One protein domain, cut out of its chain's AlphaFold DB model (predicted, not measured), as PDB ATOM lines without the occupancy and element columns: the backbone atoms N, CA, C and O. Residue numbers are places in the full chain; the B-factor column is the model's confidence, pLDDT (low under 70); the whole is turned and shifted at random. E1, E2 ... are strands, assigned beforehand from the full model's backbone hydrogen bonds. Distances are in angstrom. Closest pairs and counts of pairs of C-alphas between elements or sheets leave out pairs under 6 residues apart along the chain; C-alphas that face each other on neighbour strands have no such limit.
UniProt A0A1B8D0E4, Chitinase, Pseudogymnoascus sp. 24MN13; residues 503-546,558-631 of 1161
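AT A GLANCE: This is residues 503 to 546 and 558 to 631 of the 1161 residues of the protein "Chitinase" of Pseudogymnoascus sp. 24MN13 (UniProt A0A1B8D0E4). There is little regular structure: two small sheets, E3-E5-E4 and E1-E2, sit near each other among long loops, and the loop of residues 577 to 602 reaches to one end of the longest axis. Printed are 118 residues, 31 of them in five named strands, E1 to E5 along the chain, with no named helix; the class is all strand, both sheets antiparallel. The whole is compact, with a radius of gyration of the C-alphas of 13.9 A and spans of 46 by 35 by 21 A.

IN THESE COORDINATES: E3 is residues 574 to 576, E5 625 to 630 and E4 603 to 609, 17.0 A long. E1, residues 522 to 528, begins at C-alpha 522 (138.749, 99.427, 129.364); E2, residues 558 to 565, is 22.9 A long. E5 ends at C-alpha 630 (130.441, 96.683, 112.429).

HOW THE PARTS SIT: Inner strand E5 pairs with E3 (N 576 and O 626, 2.8 A) and, as a hairpin, with E4 (N 606 and O 627, 2.8 A). E1 and E2 are antiparallel at 142 degrees (N 525 and O 562, 2.8 A). Residues 506 to 507 and 511 to 512 pair briefly with E2. The closest C-alphas of E1 and E4, Val 528 and Asp 609, are 6.0 A apart; E2 and E5 are apart.

THE WHOLE: Residues 547 to 557 are cut out; C-alphas 546 and 558 are 6.4 A apart. The links E3 to E4 and E4 to E5 are long. pLDDT is under 70 in 41 printed residues, among them 579 to 588.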
ATOM      1  N   ALA A 503     129.241  93.504 123.560       82.81
ATOM      2  CA  ALA A 503     128.532  92.859 124.668       82.81
ATOM      3  C   ALA A 503     129.025  93.239 126.074       82.81
ATOM      4  O   ALA A 503     128.221  93.226 127.012       82.81
ATOM      5  N   ASP A 504     130.308  93.584 126.212       84.00
ATOM      6  CA  ASP A 504     130.942  93.996 127.472       84.00
ATOM      7  C   ASP A 504     131.206  95.504 127.587       84.00
ATOM      8  O   ASP A 504     131.704  95.973 128.615       84.00
ATOM      9  N   CYS A 505     130.827  96.298 126.583       87.06
ATOM     10  CA  CYS A 505     130.828  97.748 126.720       87.06
ATOM     11  C   CYS A 505     129.861  98.210 127.826       87.06
ATOM     12  O   CYS A 505     128.910  97.521 128.198       87.06
ATOM     13  N   TYR A 506     130.082  99.410 128.361       88.75
ATOM     14  CA  TYR A 506     129.191 100.029 129.340       88.75
ATOM     15  C   TYR A 506     129.237 101.558 129.267       88.75
ATOM     16  O   TYR A 506     130.228 102.149 128.833       88.75
ATOM     17  N   VAL A 507     128.173 102.207 129.742       88.31
ATOM     18  CA  VAL A 507     128.092 103.670 129.855       88.31
ATOM     19  C   VAL A 507     128.436 104.116 131.280       88.31
ATOM     20  O   VAL A 507     127.981 103.520 132.259       88.31
ATOM     21  N   SER A 508     129.243 105.168 131.434       87.62
ATOM     22  CA  SER A 508     129.617 105.691 132.754       87.62
ATOM     23  C   SER A 508     128.498 106.492 133.445       87.62
ATOM     24  O   SER A 508     127.479 106.874 132.863       87.62
ATOM     25  N   GLY A 509     128.723 106.837 134.717       84.06
ATOM     26  CA  GLY A 509     128.033 107.972 135.339       84.06
ATOM     27  C   GLY A 509     128.421 109.301 134.674       84.06
ATOM     28  O   GLY A 509     129.370 109.350 133.889       84.06
ATOM     29  N   CYS A 510     127.719 110.384 135.010       83.62
ATOM     30  CA  CYS A 510     128.054 111.719 134.513       83.62
ATOM     31  C   CYS A 510     129.451 112.169 134.982       83.62
ATOM     32  O   CYS A 510     129.719 112.219 136.185       83.62
ATOM     33  N   VAL A 511     130.309 112.536 134.034       78.50
ATOM     34  CA  VAL A 511     131.675 113.044 134.229       78.50
ATOM     35  C   VAL A 511     131.835 114.427 133.589       78.50
ATOM     36  O   VAL A 511     131.038 114.825 132.741       78.50
ATOM     37  N   ASP A 512     132.846 115.174 134.031       71.56
ATOM     38  CA  ASP A 512     133.262 116.453 133.438       71.56
ATOM     39  C   ASP A 512     134.321 116.225 132.339       71.56
ATOM     40  O   ASP A 512     135.057 115.232 132.381       71.56
ATOM     41  N   TRP A 513     134.412 117.151 131.373       60.06
ATOM     42  CA  TRP A 513     135.102 116.934 130.099       60.06
ATOM     43  C   TRP A 513     136.576 116.549 130.231       60.06
ATOM     44  O   TRP A 513     137.082 115.780 129.420       60.06
ATOM     45  N   ASN A 514     137.245 117.029 131.278       57.75
ATOM     46  CA  ASN A 514     138.680 116.837 131.474       57.75
ATOM     47  C   ASN A 514     139.031 115.780 132.540       57.75
ATOM     48  O   ASN A 514     140.194 115.677 132.922       57.75
ATOM     49  N   THR A 515     138.049 115.052 133.092       63.53
ATOM     50  CA  THR A 515     138.267 114.208 134.293       63.53
ATOM     51  C   THR A 515     137.662 112.802 134.244       63.53
ATOM     52  O   THR A 515     137.923 111.996 135.141       63.53
ATOM     53  N   GLY A 516     136.879 112.471 133.215       68.81
ATOM     54  CA  GLY A 516     136.338 111.124 133.026       68.81
ATOM     55  C   GLY A 516     137.407 110.080 132.680       68.81
ATOM     56  O   GLY A 516     138.324 110.347 131.911       68.81
ATOM     57  N   SER A 517     137.273 108.863 133.215       76.25
ATOM     58  CA  SER A 517     138.061 107.690 132.802       76.25
ATOM     59  C   SER A 517     137.259 106.392 132.953       76.25
ATOM     60  O   SER A 517     136.342 106.306 133.775       76.25
ATOM     61  N   CYS A 518     137.593 105.385 132.144       81.38
ATOM     62  CA  CYS A 518     137.019 104.042 132.236       81.38
ATOM     63  C   CYS A 518     137.675 103.211 133.356       81.38
ATOM     64  O   CYS A 518     138.721 103.571 133.900       81.38
ATOM     65  N   LYS A 519     137.055 102.078 133.713       85.81
ATOM     66  CA  LYS A 519     137.633 101.092 134.640       85.81
ATOM     67  C   LYS A 519     138.897 100.462 134.027       85.81
ATOM     68  O   LYS A 519     139.054 100.441 132.812       85.81
ATOM     69  N   ALA A 520     139.807  99.945 134.854       67.94
ATOM     70  CA  ALA A 520     141.033  99.313 134.353       67.94
ATOM     71  C   ALA A 520     140.718  98.143 133.395       67.94
ATOM     72  O   ALA A 520     139.796  97.371 133.658       67.94
ATOM     73  N   GLY A 521     141.481  98.036 132.300       54.88
ATOM     74  CA  GLY A 521     141.229  97.100 131.191       54.88
ATOM     75  C   GLY A 521     140.235  97.603 130.135       54.88
ATOM     76  O   GLY A 521     139.904  96.860 129.220       54.88
ATOM     77  N   TYR A 522     139.724  98.832 130.276       77.06
ATOM     78  CA  TYR A 522     138.749  99.427 129.364       77.06
ATOM     79  C   TYR A 522     139.224 100.800 128.889       77.06
ATOM     80  O   TYR A 522     139.791 101.577 129.661       77.06
ATOM     81  N   SER A 523     138.916 101.121 127.635       72.25
ATOM     82  CA  SER A 523     139.216 102.406 126.999       72.25
ATOM     83  C   SER A 523     137.923 103.133 126.612       72.25
ATOM     84  O   SER A 523     136.872 102.509 126.446       72.25
ATOM     85  N   VAL A 524     137.990 104.462 126.487       77.94
ATOM     86  CA  VAL A 524     136.864 105.277 125.998       77.94
ATOM     87  C   VAL A 524     136.752 105.089 124.487       77.94
ATOM     88  O   VAL A 524     137.716 105.361 123.776       77.94
ATOM     89  N   LEU A 525     135.585 104.653 124.018       74.12
ATOM     90  CA  LEU A 525     135.241 104.586 122.599       74.12
ATOM     91  C   LEU A 525     134.699 105.941 122.115       74.12
ATOM     92  O   LEU A 525     135.240 106.529 121.186       74.12
ATOM     93  N   ASP A 526     133.659 106.463 122.775       81.44
ATOM     94  CA  ASP A 526     133.065 107.778 122.482       81.44
ATOM     95  C   ASP A 526     132.232 108.280 123.689       81.44
ATOM     96  O   ASP A 526     132.391 107.808 124.818       81.44
ATOM     97  N   TYR A 527     131.348 109.256 123.472       83.19
ATOM     98  CA  TYR A 527     130.644 110.036 124.483       83.19
ATOM     99  C   TYR A 527     129.140 110.116 124.191       83.19
ATOM    100  O   TYR A 527     128.724 110.288 123.043       83.19
ATOM    101  N   VAL A 528     128.312 110.063 125.238       85.06
ATOM    102  CA  VAL A 528     126.845 110.116 125.138       85.06
ATOM    103  C   VAL A 528     126.239 111.042 126.199       85.06
ATOM    104  O   VAL A 528     126.755 111.155 127.311       85.06
ATOM    105  N   HIS A 529     125.144 111.733 125.868       81.69
ATOM    106  CA  HIS A 529     124.473 112.667 126.786       81.69
ATOM    107  C   HIS A 529     123.228 112.063 127.427       81.69
ATOM    108  O   HIS A 529     122.952 112.297 128.605       81.69
ATOM    109  N   SER A 530     122.445 111.346 126.618       83.50
ATOM    110  CA  SER A 530     121.312 110.554 127.079       83.50
ATOM    111  C   SER A 530     121.128 109.358 126.152       83.50
ATOM    112  O   SER A 530     120.432 109.453 125.128       83.50
ATOM    113  N   GLY A 531     121.817 108.280 126.512       84.62
ATOM    114  CA  GLY A 531     121.949 107.044 125.763       84.62
ATOM    115  C   GLY A 531     120.847 106.040 126.087       84.62
ATOM    116  O   GLY A 531     120.607 105.710 127.246       84.62
ATOM    117  N   SER A 532     120.156 105.566 125.055       80.31
ATOM    118  CA  SER A 532     119.184 104.469 125.151       80.31
ATOM    119  C   SER A 532     118.919 103.899 123.763       80.31
ATOM    120  O   SER A 532     118.954 104.671 122.802       80.31
ATOM    121  N   MET A 533     118.479 102.645 123.682       75.50
ATOM    122  CA  MET A 533     118.413 101.834 122.461       75.50
ATOM    123  C   MET A 533     119.806 101.514 121.902       75.50
ATOM    124  O   MET A 533     120.710 102.353 121.941       75.50
ATOM    125  N   GLY A 534     119.964 100.280 121.424       82.44
ATOM    126  CA  GLY A 534     121.249  99.656 121.114       82.44
ATOM    127  C   GLY A 534     121.670  98.643 122.184       82.44
ATOM    128  O   GLY A 534     120.884  98.289 123.061       82.44
ATOM    129  N   VAL A 535     122.912  98.163 122.106       84.56
ATOM    130  CA  VAL A 535     123.453  97.124 123.002       84.56
ATOM    131  C   VAL A 535     123.678  97.596 124.439       84.56
ATOM    132  O   VAL A 535     123.604  96.795 125.372       84.56
ATOM    133  N   ILE A 536     123.950  98.884 124.638       86.00
ATOM    134  CA  ILE A 536     124.182  99.477 125.959       86.00
ATOM    135  C   ILE A 536     123.320 100.729 126.151       86.00
ATOM    136  O   ILE A 536     123.037 101.462 125.207       86.00
ATOM    137  N   GLU A 537     122.931 101.005 127.395       83.62
ATOM    138  CA  GLU A 537     122.112 102.168 127.760       83.62
ATOM    139  C   GLU A 537     122.711 102.930 128.950       83.62
ATOM    140  O   GLU A 537     123.608 102.436 129.642       83.62
ATOM    141  N   ASP A 538     122.205 104.140 129.212       84.31
ATOM    142  CA  ASP A 538     122.556 104.901 130.411       84.31
ATOM    143  C   ASP A 538     122.247 104.091 131.693       84.31
ATOM    144  O   ASP A 538     121.129 103.594 131.855       84.31
ATOM    145  N   PRO A 539     123.166 104.034 132.680       75.38
ATOM    146  CA  PRO A 539     122.951 103.291 133.928       75.38
ATOM    147  C   PRO A 539     121.884 103.919 134.845       75.38
ATOM    148  O   PRO A 539     121.535 103.352 135.879       75.38
ATOM    149  N   ASP A 540     121.392 105.116 134.514       73.94
ATOM    150  CA  ASP A 540     120.363 105.820 135.266       73.94
ATOM    151  C   ASP A 540     119.637 106.859 134.390       73.94
ATOM    152  O   ASP A 540     120.202 107.414 133.452       73.94
ATOM    153  N   LYS A 541     118.379 107.176 134.725       67.75
ATOM    154  CA  LYS A 541     117.528 108.092 133.937       67.75
ATOM    155  C   LYS A 541     117.810 109.587 134.184       67.75
ATOM    156  O   LYS A 541     116.996 110.425 133.790       67.75
ATOM    157  N   ASN A 542     118.901 109.958 134.867       70.75
ATOM    158  CA  ASN A 542     119.232 111.367 135.087       70.75
ATOM    159  C   ASN A 542     119.992 111.930 133.881       70.75
ATOM    160  O   ASN A 542     121.009 111.395 133.446       70.75
ATOM    161  N   LEU A 543     119.524 113.073 133.386       69.50
ATOM    162  CA  LEU A 543     120.273 113.878 132.430       69.50
ATOM    163  C   LEU A 543     121.509 114.472 133.109       69.50
ATOM    164  O   LEU A 543     121.387 115.133 134.144       69.50
ATOM    165  N   CYS A 544     122.674 114.299 132.489       74.38
ATOM    166  CA  CYS A 544     123.879 114.999 132.911       74.38
ATOM    167  C   CYS A 544     123.704 116.522 132.782       74.38
ATOM    168  O   CYS A 544     122.882 117.026 132.005       74.38
ATOM    169  N   ARG A 545     124.440 117.271 133.610       67.94
ATOM    170  CA  ARG A 545     124.294 118.725 133.710       67.94
ATOM    171  C   ARG A 545     124.629 119.387 132.370       67.94
ATOM    172  O   ARG A 545     125.748 119.287 131.888       67.94
ATOM    173  N   ARG A 546     123.654 120.078 131.777       60.38
ATOM    174  CA  ARG A 546     123.835 120.843 130.533       60.38
ATOM    175  C   ARG A 546     124.424 122.218 130.863       60.38
ATOM    176  O   ARG A 546     123.979 122.841 131.829       60.38
ATOM    177  N   GLN A 558     128.391 118.313 131.688       73.12
ATOM    178  CA  GLN A 558     128.701 116.911 131.969       73.12
ATOM    179  C   GLN A 558     128.093 115.973 130.922       73.12
ATOM    180  O   GLN A 558     127.016 116.239 130.386       73.12
ATOM    181  N   TYR A 559     128.737 114.829 130.713       80.06
ATOM    182  CA  TYR A 559     128.326 113.769 129.784       80.06
ATOM    183  C   TYR A 559     128.657 112.386 130.364       80.06
ATOM    184  O   TYR A 559     129.199 112.292 131.464       80.06
ATOM    185  N   ARG A 560     128.378 111.304 129.631       86.94
ATOM    186  CA  ARG A 560     128.797 109.935 129.972       86.94
ATOM    187  C   ARG A 560     129.800 109.400 128.945       86.94
ATOM    188  O   ARG A 560     129.730 109.744 127.766       86.94
ATOM    189  N   LEU A 561     130.732 108.568 129.399       87.12
ATOM    190  CA  LEU A 561     131.683 107.833 128.565       87.12
ATOM    191  C   LEU A 561     131.042 106.535 128.083       87.12
ATOM    192  O   LEU A 561     130.410 105.843 128.882       87.12
ATOM    193  N   ILE A 562     131.284 106.172 126.830       89.00
ATOM    194  CA  ILE A 562     131.104 104.814 126.322       89.00
ATOM    195  C   ILE A 562     132.450 104.105 126.498       89.00
ATOM    196  O   ILE A 562     133.446 104.494 125.890       89.00
ATOM    197  N   CYS A 563     132.492 103.106 127.374       84.31
ATOM    198  CA  CYS A 563     133.699 102.384 127.760       84.31
ATOM    199  C   CYS A 563     133.625 100.929 127.291       84.31
ATOM    200  O   CYS A 563     132.705 100.218 127.683       84.31
ATOM    201  N   CYS A 564     134.618 100.464 126.538       81.50
ATOM    202  CA  CYS A 564     134.693  99.088 126.028       81.50
ATOM    203  C   CYS A 564     136.039  98.436 126.397       81.50
ATOM    204  O   CYS A 564     136.986  99.175 126.699       81.50
ATOM    205  N   PRO A 565     136.143  97.091 126.423       73.25
ATOM    206  CA  PRO A 565     137.402  96.402 126.714       73.25
ATOM    207  C   PRO A 565     138.514  96.859 125.762       73.25
ATOM    208  O   PRO A 565     138.268  97.079 124.579       73.25
ATOM    209  N   THR A 566     139.733  97.049 126.267       60.94
ATOM    210  CA  THR A 566     140.858  97.546 125.448       60.94
ATOM    211  C   THR A 566     141.342  96.504 124.428       60.94
ATOM    212  O   THR A 566     141.856  96.868 123.376       60.94
ATOM    213  N   ASP A 567     141.168  95.226 124.748       51.38
ATOM    214  CA  ASP A 567     141.499  94.032 123.964       51.38
ATOM    215  C   ASP A 567     140.366  93.563 123.030       51.38
ATOM    216  O   ASP A 567     140.631  92.836 122.078       51.38
ATOM    217  N   ALA A 568     139.133  94.028 123.253       60.75
ATOM    218  CA  ALA A 568     137.955  93.719 122.436       60.75
ATOM    219  C   ALA A 568     137.122  94.981 122.133       60.75
ATOM    220  O   ALA A 568     135.912  95.047 122.367       60.75
ATOM    221  N   MET A 569     137.802  96.027 121.658       64.12
ATOM    222  CA  MET A 569     137.194  97.311 121.305       64.12
ATOM    223  C   MET A 569     136.316  97.172 120.049       64.12
ATOM    224  O   MET A 569     136.816  96.678 119.037       64.12
ATOM    225  N   PRO A 570     135.052  97.641 120.057       67.31
ATOM    226  CA  PRO A 570     134.199  97.578 118.880       67.31
ATOM    227  C   PRO A 570     134.759  98.266 117.637       67.31
ATOM    228  O   PRO A 570     135.257  99.393 117.692       67.31
ATOM    229  N   VAL A 571     134.622  97.586 116.500       52.56
ATOM    230  CA  VAL A 571     135.071  98.063 115.187       52.56
ATOM    231  C   VAL A 571     133.957  98.811 114.433       52.56
ATOM    232  O   VAL A 571     132.772  98.667 114.703       52.56
ATOM    233  N   SER A 572     134.343  99.663 113.487       58.72
ATOM    234  CA  SER A 572     133.492 100.451 112.554       58.72
ATOM    235  C   SER A 572     132.448 101.375 113.168       58.72
ATOM    236  O   SER A 572     131.483 101.728 112.494       58.72
ATOM    237  N   CYS A 573     132.655 101.806 114.412       63.97
ATOM    238  CA  CYS A 573     131.737 102.677 115.137       63.97
ATOM    239  C   CYS A 573     131.696 104.114 114.588       63.97
ATOM    240  O   CYS A 573     132.662 104.865 114.712       63.97
ATOM    241  N   SER A 574     130.545 104.530 114.056       75.31
ATOM    242  CA  SER A 574     130.281 105.908 113.615       75.31
ATOM    243  C   SER A 574     128.891 106.399 114.030       75.31
ATOM    244  O   SER A 574     127.918 105.650 113.947       75.31
ATOM    245  N   TRP A 575     128.769 107.671 114.435       80.69
ATOM    246  CA  TRP A 575     127.465 108.287 114.717       80.69
ATOM    247  C   TRP A 575     126.700 108.612 113.431       80.69
ATOM    248  O   TRP A 575     127.071 109.513 112.682       80.69
ATOM    249  N   GLU A 576     125.570 107.948 113.234       81.94
ATOM    250  CA  GLU A 576     124.689 108.103 112.083       81.94
ATOM    251  C   GLU A 576     123.318 108.685 112.485       81.94
ATOM    252  O   GLU A 576     122.900 108.652 113.643       81.94
ATOM    253  N   GLY A 577     122.581 109.256 111.526       74.44
ATOM    254  CA  GLY A 577     121.193 109.700 111.739       74.44
ATOM    255  C   GLY A 577     120.987 111.112 112.299       74.44
ATOM    256  O   GLY A 577     119.836 111.530 112.450       74.44
ATOM    257  N   ALA A 578     122.048 111.886 112.538       70.19
ATOM    258  CA  ALA A 578     121.952 113.319 112.825       70.19
ATOM    259  C   ALA A 578     121.826 114.153 111.529       70.19
ATOM    260  O   ALA A 578     122.604 113.978 110.596       70.19
ATOM    261  N   GLY A 579     120.854 115.073 111.456       60.81
ATOM    262  CA  GLY A 579     120.801 116.186 110.483       60.81
ATOM    263  C   GLY A 579     120.657 115.868 108.978       60.81
ATOM    264  O   GLY A 579     120.430 116.781 108.182       60.81
ATOM    265  N   ALA A 580     120.764 114.609 108.547       42.06
ATOM    266  CA  ALA A 580     120.910 114.259 107.133       42.06
ATOM    267  C   ALA A 580     119.577 114.191 106.352       42.06
ATOM    268  O   ALA A 580     118.863 113.180 106.357       42.06
ATOM    269  N   GLY A 581     119.258 115.240 105.586       41.28
ATOM    270  CA  GLY A 581     118.228 115.170 104.542       41.28
ATOM    271  C   GLY A 581     117.938 116.490 103.825       41.28
ATOM    272  O   GLY A 581     117.495 117.455 104.444       41.28
ATOM    273  N   VAL A 582     118.055 116.495 102.492       42.47
ATOM    274  CA  VAL A 582     117.832 117.661 101.602       42.47
ATOM    275  C   VAL A 582     116.425 118.293 101.654       42.47
ATOM    276  O   VAL A 582     116.206 119.344 101.062       42.47
ATOM    277  N   GLY A 583     115.471 117.691 102.376       44.81
ATOM    278  CA  GLY A 583     114.145 118.264 102.657       44.81
ATOM    279  C   GLY A 583     113.979 118.905 104.044       44.81
ATOM    280  O   GLY A 583     112.981 119.586 104.268       44.81
ATOM    281  N   PHE A 584     114.925 118.710 104.972       46.91
ATOM    282  CA  PHE A 584     114.793 119.085 106.391       46.91
ATOM    283  C   PHE A 584     115.836 120.101 106.883       46.91
ATOM    284  O   PHE A 584     115.857 120.420 108.066       46.91
ATOM    285  N   ALA A 585     116.632 120.703 105.993       49.75
ATOM    286  CA  ALA A 585     117.645 121.716 106.337       49.75
ATOM    287  C   ALA A 585     117.104 122.974 107.067       49.75
ATOM    288  O   ALA A 585     117.877 123.761 107.603       49.75
ATOM    289  N   LEU A 586     115.780 123.169 107.112       51.94
ATOM    290  CA  LEU A 586     115.116 124.213 107.905       51.94
ATOM    291  C   LEU A 586     114.908 123.830 109.387       51.94
ATOM    292  O   LEU A 586     114.518 124.682 110.182       51.94
ATOM    293  N   PHE A 587     115.152 122.570 109.759       59.41
ATOM    294  CA  PHE A 587     114.945 122.027 111.100       59.41
ATOM    295  C   PHE A 587     116.081 121.050 111.482       59.41
ATOM    296  O   PHE A 587     115.875 119.835 111.480       59.41
ATOM    297  N   PRO A 588     117.278 121.547 111.855       60.72
ATOM    298  CA  PRO A 588     118.453 120.708 112.140       60.72
ATOM    299  C   PRO A 588     118.290 119.765 113.347       60.72
ATOM    300  O   PRO A 588     119.108 118.878 113.544       60.72
ATOM    301  N   GLN A 589     117.228 119.933 114.140       70.94
ATOM    302  CA  GLN A 589     116.934 119.142 115.339       70.94
ATOM    303  C   GLN A 589     116.158 117.838 115.045       70.94
ATOM    304  O   GLN A 589     115.669 117.194 115.967       70.94
ATOM    305  N   PHE A 590     115.961 117.462 113.778       78.38
ATOM    306  CA  PHE A 590     115.267 116.225 113.402       78.38
ATOM    307  C   PHE A 590     116.288 115.113 113.150       78.38
ATOM    308  O   PHE A 590     117.112 115.220 112.240       78.38
ATOM    309  N   CYS A 591     116.209 114.043 113.939       82.44
ATOM    310  CA  CYS A 591     117.098 112.892 113.849       82.44
ATOM    311  C   CYS A 591     116.367 111.680 113.235       82.44
ATOM    312  O   CYS A 591     115.141 111.686 113.068       82.44
ATOM    313  N   LYS A 592     117.119 110.653 112.833       81.50
ATOM    314  CA  LYS A 592     116.601 109.481 112.098       81.50
ATOM    315  C   LYS A 592     116.984 108.117 112.680       81.50
ATOM    316  O   LYS A 592     116.354 107.144 112.286       81.50
ATOM    317  N   GLY A 593     117.979 108.060 113.561       76.19
ATOM    318  CA  GLY A 593     118.423 106.839 114.236       76.19
ATOM    319  C   GLY A 593     117.711 106.588 115.566       76.19
ATOM    320  O   GLY A 593     116.775 107.304 115.931       76.19
ATOM    321  N   GLY A 594     118.170 105.580 116.304       69.81
ATOM    322  CA  GLY A 594     117.505 105.037 117.486       69.81
ATOM    323  C   GLY A 594     116.290 104.209 117.096       69.81
ATOM    324  O   GLY A 594     115.157 104.579 117.405       69.81
ATOM    325  N   GLY A 595     116.533 103.135 116.352       65.62
ATOM    326  CA  GLY A 595     115.503 102.249 115.827       65.62
ATOM    327  C   GLY A 595     116.120 101.022 115.165       65.62
ATOM    328  O   GLY A 595     117.244 101.065 114.659       65.62
ATOM    329  N   SER A 596     115.384  99.915 115.168       62.84
ATOM    330  CA  SER A 596     115.819  98.659 114.559       62.84
ATOM    331  C   SER A 596     116.183  98.832 113.080       62.84
ATOM    332  O   SER A 596     115.570  99.599 112.337       62.84
ATOM    333  N   GLY A 597     117.247  98.146 112.656       65.88
ATOM    334  CA  GLY A 597     117.741  98.196 111.277       65.88
ATOM    335  C   GLY A 597     118.285  99.552 110.798       65.88
ATOM    336  O   GLY A 597     118.689  99.635 109.640       65.88
ATOM    337  N   PHE A 598     118.339 100.605 111.630       78.06
ATOM    338  CA  PHE A 598     118.813 101.923 111.182       78.06
ATOM    339  C   PHE A 598     120.269 101.900 110.686       78.06
ATOM    340  O   PHE A 598     120.572 102.522 109.671       78.06
ATOM    341  N   CYS A 599     121.142 101.146 111.359       77.06
ATOM    342  CA  CYS A 599     122.548 100.984 110.978       77.06
ATOM    343  C   CYS A 599     122.769 100.177 109.682       77.06
ATOM    344  O   CYS A 599     123.896 100.117 109.196       77.06
ATOM    345  N   GLY A 600     121.719  99.575 109.109       70.62
ATOM    346  CA  GLY A 600     121.820  98.702 107.939       70.62
ATOM    347  C   GLY A 600     122.388  97.316 108.256       70.62
ATOM    348  O   GLY A 600     122.437  96.910 109.413       70.62
ATOM    349  N   ALA A 601     122.769  96.595 107.201       68.19
ATOM    350  CA  ALA A 601     123.499  95.331 107.287       68.19
ATOM    351  C   ALA A 601     125.018  95.577 107.367       68.19
ATOM    352  O   ALA A 601     125.514  96.633 106.962       68.19
ATOM    353  N   GLY A 602     125.742  94.591 107.878       63.09
ATOM    354  CA  GLY A 602     127.129  94.653 108.319       63.09
ATOM    355  C   GLY A 602     127.331  95.408 109.638       63.09
ATOM    356  O   GLY A 602     128.482  95.683 109.982       63.09
ATOM    357  N   LYS A 603     126.267  95.805 110.360       74.75
ATOM    358  CA  LYS A 603     126.361  96.725 111.510       74.75
ATOM    359  C   LYS A 603     125.326  96.506 112.619       74.75
ATOM    360  O   LYS A 603     124.138  96.311 112.379       74.75
ATOM    361  N   PHE A 604     125.759  96.724 113.862       82.00
ATOM    362  CA  PHE A 604     124.910  96.795 115.054       82.00
ATOM    363  C   PHE A 604     124.834  98.220 115.636       82.00
ATOM    364  O   PHE A 604     125.727  99.042 115.425       82.00
ATOM    365  N   GLU A 605     123.767  98.535 116.384       88.12
ATOM    366  CA  GLU A 605     123.646  99.813 117.110       88.12
ATOM    367  C   GLU A 605     124.211  99.615 118.517       88.12
ATOM    368  O   GLU A 605     123.613  98.924 119.339       88.12
ATOM    369  N   LEU A 606     125.371 100.198 118.818       88.12
ATOM    370  CA  LEU A 606     125.943 100.104 120.159       88.12
ATOM    371  C   LEU A 606     125.112 100.926 121.154       88.12
ATOM    372  O   LEU A 606     124.795 100.431 122.230       88.12
ATOM    373  N   ILE A 607     124.739 102.158 120.789       89.50
ATOM    374  CA  ILE A 607     123.901 103.053 121.604       89.50
ATOM    375  C   ILE A 607     123.313 104.203 120.770       89.50
ATOM    376  O   ILE A 607     123.972 104.675 119.842       89.50
ATOM    377  N   ALA A 608     122.132 104.726 121.118       89.50
ATOM    378  CA  ALA A 608     121.566 105.928 120.494       89.50
ATOM    379  C   ALA A 608     121.427 107.144 121.445       89.50
ATOM    380  O   ALA A 608     120.882 107.057 122.549       89.50
ATOM    381  N   ASP A 609     121.883 108.321 120.995       87.81
ATOM    382  CA  ASP A 609     121.928 109.580 121.759       87.81
ATOM    383  C   ASP A 609     120.769 110.524 121.407       87.81
ATOM    384  O   ASP A 609     120.393 110.705 120.248       87.81
ATOM    385  N   SER A 610     120.236 111.202 122.422       86.06
ATOM    386  CA  SER A 610     119.071 112.101 122.316       86.06
ATOM    387  C   SER A 610     119.402 113.498 121.755       86.06
ATOM    388  O   SER A 610     118.617 114.438 121.902       86.06
ATOM    389  N   TYR A 611     120.585 113.661 121.162       83.19
ATOM    390  CA  TYR A 611     121.169 114.928 120.719       83.19
ATOM    391  C   TYR A 611     121.830 114.749 119.363       83.19
ATOM    392  O   TYR A 611     122.338 113.675 119.068       83.19
ATOM    393  N   THR A 612     121.867 115.796 118.542       74.38
ATOM    394  CA  THR A 612     122.418 115.711 117.179       74.38
ATOM    395  C   THR A 612     123.948 115.687 117.141       74.38
ATOM    396  O   THR A 612     124.519 115.377 116.103       74.38
ATOM    397  N   GLU A 613     124.621 116.064 118.230       69.06
ATOM    398  CA  GLU A 613     126.040 116.422 118.227       69.06
ATOM    399  C   GLU A 613     126.744 116.118 119.558       69.06
ATOM    400  O   GLU A 613     126.128 116.118 120.625       69.06
ATOM    401  N   ARG A 614     128.069 115.932 119.495       63.19
ATOM    402  CA  ARG A 614     128.943 115.612 120.639       63.19
ATOM    403  C   ARG A 614     129.030 116.718 121.705       63.19
ATOM    404  O   ARG A 614     129.472 116.442 122.811       63.19
ATOM    405  N   THR A 615     128.591 117.944 121.407       61.91
ATOM    406  CA  THR A 615     128.562 119.058 122.378       61.91
ATOM    407  C   THR A 615     127.307 119.071 123.261       61.91
ATOM    408  O   THR A 615     127.251 119.818 124.235       61.91
ATOM    409  N   GLY A 616     126.261 118.319 122.893       66.31
ATOM    410  CA  GLY A 616     124.975 118.334 123.598       66.31
ATOM    411  C   GLY A 616     124.201 119.655 123.474       66.31
ATOM    412  O   GLY A 616     123.193 119.840 124.162       66.31
ATOM    413  N   SER A 617     124.638 120.576 122.606       66.62
ATOM    414  CA  SER A 617     124.011 121.895 122.430       66.62
ATOM    415  C   SER A 617     122.625 121.793 121.789       66.62
ATOM    416  O   SER A 617     121.698 122.507 122.183       66.62
ATOM    417  N   THR A 618     122.459 120.864 120.844       74.25
ATOM    418  CA  THR A 618     121.223 120.673 120.082       74.25
ATOM    419  C   THR A 618     120.581 119.305 120.383       74.25
ATOM    420  O   THR A 618     121.139 118.267 120.019       74.25
ATOM    421  N   PRO A 619     119.407 119.256 121.044       79.81
ATOM    422  CA  PRO A 619     118.672 118.010 121.256       79.81
ATOM    423  C   PRO A 619     117.956 117.552 119.974       79.81
ATOM    424  O   PRO A 619     117.529 118.379 119.166       79.81
ATOM    425  N   CYS A 620     117.740 116.245 119.828       81.12
ATOM    426  CA  CYS A 620     116.799 115.707 118.848       81.12
ATOM    427  C   CYS A 620     115.353 116.014 119.297       81.12
ATOM    428  O   CYS A 620     114.954 115.658 120.404       81.12
ATOM    429  N   ILE A 621     114.547 116.664 118.447       80.38
ATOM    430  CA  ILE A 621     113.091 116.836 118.643       80.38
ATOM    431  C   ILE A 621     112.349 115.524 118.347       80.38
ATOM    432  O   ILE A 621     111.349 115.223 118.996       80.38
ATOM    433  N   LEU A 622     112.818 114.766 117.352       76.62
ATOM    434  CA  LEU A 622     112.292 113.457 116.963       76.62
ATOM    435  C   LEU A 622     113.447 112.476 116.760       76.62
ATOM    436  O   LEU A 622     114.468 112.854 116.178       76.62
ATOM    437  N   ASN A 623     113.223 111.232 117.192       83.25
ATOM    438  CA  ASN A 623     114.168 110.113 117.164       83.25
ATOM    439  C   ASN A 623     115.522 110.461 117.821       83.25
ATOM    440  O   ASN A 623     115.592 111.353 118.669       83.25
ATOM    441  N   LYS A 624     116.584 109.733 117.469       86.56
ATOM    442  CA  LYS A 624     117.940 109.859 118.025       86.56
ATOM    443  C   LYS A 624     119.003 109.817 116.919       86.56
ATOM    444  O   LYS A 624     118.674 109.677 115.742       86.56
ATOM    445  N   ARG A 625     120.280 109.953 117.280       86.81
ATOM    446  CA  ARG A 625     121.411 109.511 116.438       86.81
ATOM    447  C   ARG A 625     121.962 108.196 116.985       86.81
ATOM    448  O   ARG A 625     121.951 108.019 118.197       86.81
ATOM    449  N   SER A 626     122.450 107.317 116.124       87.88
ATOM    450  CA  SER A 626     122.883 105.953 116.457       87.88
ATOM    451  C   SER A 626     124.390 105.819 116.338       87.88
ATOM    452  O   SER A 626     124.938 106.229 115.321       87.88
ATOM    453  N   LEU A 627     125.069 105.233 117.321       86.62
ATOM    454  CA  LEU A 627     126.455 104.797 117.173       86.62
ATOM    455  C   LEU A 627     126.448 103.402 116.541       86.62
ATOM    456  O   LEU A 627     126.193 102.408 117.219       86.62
ATOM    457  N   CYS A 628     126.665 103.354 115.231       81.50
ATOM    458  CA  CYS A 628     126.615 102.138 114.428       81.50
ATOM    459  C   CYS A 628     128.019 101.556 114.273       81.50
ATOM    460  O   CYS A 628     128.862 102.212 113.669       81.50
ATOM    461  N   CYS A 629     128.257 100.355 114.800       72.62
ATOM    462  CA  CYS A 629     129.528  99.618 114.763       72.62
ATOM    463  C   CYS A 629     129.407  98.404 113.828       72.62
ATOM    464  O   CYS A 629     128.296  97.921 113.627       72.62
ATOM    465  N   ALA A 630     130.499  97.893 113.254       64.69
ATOM    466  CA  ALA A 630     130.441  96.683 112.429       64.69
ATOM    467  C   ALA A 630     130.259  95.433 113.287       64.69
ATOM    468  O   ALA A 630     130.778  95.341 114.398       64.69
ATOM    469  N   THR A 631     129.527  94.468 112.742       67.69
ATOM    470  CA  THR A 631     129.331  93.148 113.343       67.69
ATOM    471  C   THR A 631     129.917  92.059 112.451       67.69
ATOM    472  O   THR A 631     130.309  92.317 111.312       67.69
TER     473      THR A 631